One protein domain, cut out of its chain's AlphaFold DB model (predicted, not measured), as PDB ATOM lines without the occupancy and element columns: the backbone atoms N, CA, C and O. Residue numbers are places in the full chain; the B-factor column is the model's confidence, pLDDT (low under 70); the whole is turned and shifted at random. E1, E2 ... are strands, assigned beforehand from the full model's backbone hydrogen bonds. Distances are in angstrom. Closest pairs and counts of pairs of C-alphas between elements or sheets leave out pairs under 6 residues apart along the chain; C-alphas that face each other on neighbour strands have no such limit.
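This is residues 158 to 199 of the 777 residues of the protein "(mimic poison frog) hypothetical protein" of Ranitomeya imitator (mimic poison frog) (UniProt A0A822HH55). This is a flat domain with little regular structure: one long loop, residues 164 to 195, winds out and back, and a tiny antiparallel hairpin, E1 and E2, joins its two ends. The 42 printed residues hold no named helix and two named strands, E1 then E2; the class is all strand, with only 6 residues in named elements. The whole is only just compact, close to loose, with a radius of gyration of the C-alphas of 10.5 A and spans of 30 by 26 by 11 A.

Look first at E1, residues 161 to 163, and its antiparallel neighbour E2, residues 196 to 198, at 132 degrees between directions. C-alphas 162 and 197 face each other at 4.7 A; N 161 and O 198, 2.8 A apart, are within hydrogen-bond range.

Find C-alpha 161 at (2.271, 4.407, 17.063); E1 runs 6.3 A from there. E2 runs 6.5 A to C-alpha 198 at (3.249, -0.206, 19.815).

The C-alphas farthest apart, of Glu 168 and Glu 182, are 30.5 A apart. The link from E1 to E2 is long, 32 residues. The printed part has no cut; pLDDT is under 70 at residues 167 to 171 and 190 to 192.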
ATOM      1  N   PRO A 158      -4.676   3.314  14.469       77.44
ATOM      2  CA  PRO A 158      -4.895   4.148  15.643       77.44
ATOM      3  C   PRO A 158      -5.538   3.345  16.787       77.44
ATOM      4  O   PRO A 158      -6.450   2.555  16.530       77.44
ATOM      5  N   PRO A 159      -5.083   3.519  18.040       86.19
ATOM      6  CA  PRO A 159      -4.134   4.531  18.514       86.19
ATOM      7  C   PRO A 159      -2.655   4.097  18.476       86.19
ATOM      8  O   PRO A 159      -1.815   4.809  19.014       86.19
ATOM      9  N   MET A 160      -2.310   2.945  17.889       83.06
ATOM     10  CA  MET A 160      -0.930   2.444  17.867       83.06
ATOM     11  C   MET A 160       0.000   3.409  17.123       83.06
ATOM     12  O   MET A 160      -0.361   3.969  16.089       83.06
ATOM     13  N   LYS A 161       1.217   3.574  17.641       83.50
ATOM     14  CA  LYS A 161       2.271   4.407  17.063       83.50
ATOM     15  C   LYS A 161       3.363   3.526  16.475       83.50
ATOM     16  O   LYS A 161       3.675   2.462  17.008       83.50
ATOM     17  N   LYS A 162       3.948   3.990  15.374       79.69
ATOM     18  CA  LYS A 162       5.100   3.343  14.752       79.69
ATOM     19  C   LYS A 162       6.349   3.681  15.556       79.69
ATOM     20  O   LYS A 162       6.663   4.855  15.722       79.69
ATOM     21  N   VAL A 163       7.038   2.655  16.032       80.00
ATOM     22  CA  VAL A 163       8.337   2.747  16.697       80.00
ATOM     23  C   VAL A 163       9.387   2.249  15.717       80.00
ATOM     24  O   VAL A 163       9.285   1.136  15.201       80.00
ATOM     25  N   VAL A 164      10.365   3.103  15.426       80.12
ATOM     26  CA  VAL A 164      11.510   2.780  14.574       80.12
ATOM     27  C   VAL A 164      12.741   2.767  15.467       80.12
ATOM     28  O   VAL A 164      13.073   3.779  16.078       80.12
ATOM     29  N   CYS A 165      13.379   1.612  15.568       76.81
ATOM     30  CA  CYS A 165      14.604   1.432  16.329       76.81
ATOM     31  C   CYS A 165      15.773   2.078  15.587       76.81
ATOM     32  O   CYS A 165      16.006   1.764  14.420       76.81
ATOM     33  N   SER A 166      16.499   2.969  16.262       76.06
ATOM     34  CA  SER A 166      17.733   3.556  15.736       76.06
ATOM     35  C   SER A 166      18.942   2.879  16.386       76.06
ATOM     36  O   SER A 166      18.948   2.740  17.609       76.06
ATOM     37  N   PRO A 167      19.987   2.504  15.626       63.34
ATOM     38  CA  PRO A 167      21.235   1.983  16.190       63.34
ATOM     39  C   PRO A 167      21.949   2.965  17.135       63.34
ATOM     40  O   PRO A 167      22.788   2.553  17.929       63.34
ATOM     41  N   GLU A 168      21.639   4.260  17.034       63.31
ATOM     42  CA  GLU A 168      22.310   5.347  17.762       63.31
ATOM     43  C   GLU A 168      21.668   5.669  19.124       63.31
ATOM     44  O   GLU A 168      22.268   6.388  19.921       63.31
ATOM     45  N   ASP A 169      20.475   5.133  19.412       65.81
ATOM     46  CA  ASP A 169      19.749   5.382  20.662       65.81
ATOM     47  C   ASP A 169      19.345   4.062  21.351       65.81
ATOM     48  O   ASP A 169      18.279   3.504  21.067       65.81
ATOM     49  N   PRO A 170      20.167   3.554  22.291       64.19
ATOM     50  CA  PRO A 170      19.890   2.317  23.021       64.19
ATOM     51  C   PRO A 170      18.723   2.440  24.017       64.19
ATOM     52  O   PRO A 170      18.363   1.455  24.659       64.19
ATOM     53  N   THR A 171      18.123   3.627  24.179       68.19
ATOM     54  CA  THR A 171      16.968   3.829  25.069       68.19
ATOM     55  C   THR A 171      15.632   3.513  24.395       68.19
ATOM     56  O   THR A 171      14.631   3.306  25.089       68.19
ATOM     57  N   VAL A 172      15.600   3.425  23.058       71.31
ATOM     58  CA  VAL A 172      14.381   3.109  22.309       71.31
ATOM     59  C   VAL A 172      14.022   1.645  22.529       71.31
ATOM     60  O   VAL A 172      14.741   0.728  22.141       71.31
ATOM     61  N   LYS A 173      12.866   1.423  23.152       75.19
ATOM     62  CA  LYS A 173      12.301   0.094  23.378       75.19
ATOM     63  C   LYS A 173      11.328  -0.233  22.253       75.19
ATOM     64  O   LYS A 173      10.302   0.423  22.104       75.19
ATOM     65  N   GLY A 174      11.685  -1.228  21.450       75.75
ATOM     66  CA  GLY A 174      10.887  -1.694  20.319       75.75
ATOM     67  C   GLY A 174       9.739  -2.619  20.727       75.75
ATOM     68  O   GLY A 174       9.443  -2.791  21.911       75.75
ATOM     69  N   ILE A 175       9.124  -3.289  19.751       79.44
ATOM     70  CA  ILE A 175       7.996  -4.205  19.988       79.44
ATOM     71  C   ILE A 175       8.345  -5.381  20.910       79.44
ATOM     72  O   ILE A 175       7.443  -5.901  21.565       79.44
ATOM     73  N   ALA A 176       9.627  -5.737  21.038       75.00
ATOM     74  CA  ALA A 176      10.125  -6.706  22.019       75.00
ATOM     75  C   ALA A 176       9.786  -6.322  23.475       75.00
ATOM     76  O   ALA A 176       9.672  -7.182  24.340       75.00
ATOM     77  N   CYS A 177       9.567  -5.032  23.741       81.75
ATOM     78  CA  CYS A 177       9.166  -4.499  25.040       81.75
ATOM     79  C   CYS A 177       7.686  -4.093  25.095       81.75
ATOM     80  O   CYS A 177       7.304  -3.234  25.895       81.75
ATOM     81  N   THR A 178       6.838  -4.658  24.233       85.19
ATOM     82  CA  THR A 178       5.406  -4.344  24.244       85.19
ATOM     83  C   THR A 178       4.784  -4.719  25.587       85.19
ATOM     84  O   THR A 178       4.817  -5.874  26.009       85.19
ATOM     85  N   LYS A 179       4.159  -3.728  26.230       85.50
ATOM     86  CA  LYS A 179       3.355  -3.922  27.434       85.50
ATOM     87  C   LYS A 179       1.975  -4.466  27.063       85.50
ATOM     88  O   LYS A 179       1.260  -3.869  26.256       85.50
ATOM     89  N   THR A 180       1.602  -5.585  27.660       87.50
ATOM     90  CA  THR A 180       0.306  -6.260  27.576       87.50
ATOM     91  C   THR A 180      -0.371  -6.239  28.944       87.50
ATOM     92  O   THR A 180       0.227  -5.815  29.930       87.50
ATOM     93  N   CYS A 181      -1.625  -6.683  29.027       85.06
ATOM     94  CA  CYS A 181      -2.299  -6.812  30.324       85.06
ATOM     95  C   CYS A 181      -1.620  -7.822  31.263       85.06
ATOM     96  O   CYS A 181      -1.713  -7.655  32.475       85.06
ATOM     97  N   GLU A 182      -0.931  -8.824  30.711       80.31
ATOM     98  CA  GLU A 182      -0.278  -9.892  31.474       80.31
ATOM     99  C   GLU A 182       1.124  -9.489  31.941       80.31
ATOM    100  O   GLU A 182       1.511  -9.816  33.057       80.31
ATOM    101  N   ASN A 183       1.877  -8.741  31.121       83.88
ATOM    102  CA  ASN A 183       3.275  -8.413  31.420       83.88
ATOM    103  C   ASN A 183       3.521  -6.969  31.894       83.88
ATOM    104  O   ASN A 183       4.663  -6.505  31.935       83.88
ATOM    105  N   TYR A 184       2.458  -6.235  32.221       83.69
ATOM    106  CA  TYR A 184       2.556  -4.808  32.515       83.69
ATOM    107  C   TYR A 184       3.499  -4.498  33.686       83.69
ATOM    108  O   TYR A 184       4.271  -3.540  33.593       83.69
ATOM    109  N   ASP A 185       3.488  -5.331  34.731       82.19
ATOM    110  CA  ASP A 185       4.297  -5.142  35.943       82.19
ATOM    111  C   ASP A 185       5.735  -5.682  35.805       82.19
ATOM    112  O   ASP A 185       6.581  -5.385  36.644       82.19
ATOM    113  N   TYR A 186       6.054  -6.421  34.733       81.75
ATOM    114  CA  TYR A 186       7.411  -6.924  34.496       81.75
ATOM    115  C   TYR A 186       8.275  -5.908  33.763       81.75
ATOM    116  O   TYR A 186       7.845  -5.268  32.799       81.75
ATOM    117  N   GLU A 187       9.531  -5.776  34.170       81.69
ATOM    118  CA  GLU A 187      10.500  -4.979  33.428       81.69
ATOM    119  C   GLU A 187      10.849  -5.648  32.092       81.69
ATOM    120  O   GLU A 187      10.913  -6.870  31.980       81.69
ATOM    121  N   CYS A 188      11.058  -4.840  31.050       79.88
ATOM    122  CA  CYS A 188      11.525  -5.377  29.775       79.88
ATOM    123  C   CYS A 188      13.026  -5.659  29.848       79.88
ATOM    124  O   CYS A 188      13.800  -4.721  30.049       79.88
ATOM    125  N   VAL A 189      13.409  -6.912  29.599       70.56
ATOM    126  CA  VAL A 189      14.799  -7.388  29.547       70.56
ATOM    127  C   VAL A 189      15.129  -7.807  28.111       70.56
ATOM    128  O   VAL A 189      15.367  -8.973  27.822       70.56
ATOM    129  N   SER A 190      15.037  -6.865  27.172       69.62
ATOM    130  CA  SER A 190      15.426  -7.106  25.783       69.62
ATOM    131  C   SER A 190      16.614  -6.229  25.423       69.62
ATOM    132  O   SER A 190      16.516  -5.004  25.473       69.62
ATOM    133  N   ASP A 191      17.711  -6.868  25.022       65.31
ATOM    134  CA  ASP A 191      18.944  -6.192  24.598       65.31
ATOM    135  C   ASP A 191      18.856  -5.654  23.158       65.31
ATOM    136  O   ASP A 191      19.754  -4.953  22.691       65.31
ATOM    137  N   LYS A 192      17.787  -5.998  22.422       67.19
ATOM    138  CA  LYS A 192      17.601  -5.654  21.007       67.19
ATOM    139  C   LYS A 192      16.268  -4.945  20.783       67.19
ATOM    140  O   LYS A 192      15.196  -5.497  21.022       67.19
ATOM    141  N   CYS A 193      16.326  -3.727  20.250       73.50
ATOM    142  CA  CYS A 193      15.135  -3.003  19.815       73.50
ATOM    143  C   CYS A 193      14.635  -3.558  18.471       73.50
ATOM    144  O   CYS A 193      15.382  -3.582  17.495       73.50
ATOM    145  N   ILE A 194      13.356  -3.944  18.407       74.50
ATOM    146  CA  ILE A 194      12.682  -4.383  17.171       74.50
ATOM    147  C   ILE A 194      11.650  -3.331  16.735       74.50
ATOM    148  O   ILE A 194      10.780  -2.950  17.520       74.50
ATOM    149  N   SER A 195      11.736  -2.840  15.495       74.00
ATOM    150  CA  SER A 195      10.807  -1.819  14.979       74.00
ATOM    151  C   SER A 195       9.406  -2.398  14.774       74.00
ATOM    152  O   SER A 195       9.254  -3.541  14.363       74.00
ATOM    153  N   GLY A 196       8.359  -1.607  15.007       77.38
ATOM    154  CA  GLY A 196       6.985  -2.045  14.760       77.38
ATOM    155  C   GLY A 196       5.929  -1.141  15.389       77.38
ATOM    156  O   GLY A 196       6.199   0.000  15.751       77.38
ATOM    157  N   CYS A 197       4.695  -1.634  15.488       80.69
ATOM    158  CA  CYS A 197       3.583  -0.874  16.058       80.69
ATOM    159  C   CYS A 197       3.407  -1.169  17.547       80.69
ATOM    160  O   CYS A 197       3.147  -2.311  17.930       80.69
ATOM    161  N   MET A 198       3.453  -0.123  18.370       84.31
ATOM    162  CA  MET A 198       3.249  -0.206  19.815       84.31
ATOM    163  C   MET A 198       2.062   0.644  20.253       84.31
ATOM    164  O   MET A 198       1.686   1.615  19.591       84.31
ATOM    165  N   CYS A 199       1.451   0.274  21.375       88.81
ATOM    166  CA  CYS A 199       0.458   1.134  22.001       88.81
ATOM    167  C   CYS A 199       1.116   2.422  22.518       88.81
ATOM    168  O   CYS A 199       2.292   2.392  22.879       88.81
TER     169      CYS A 199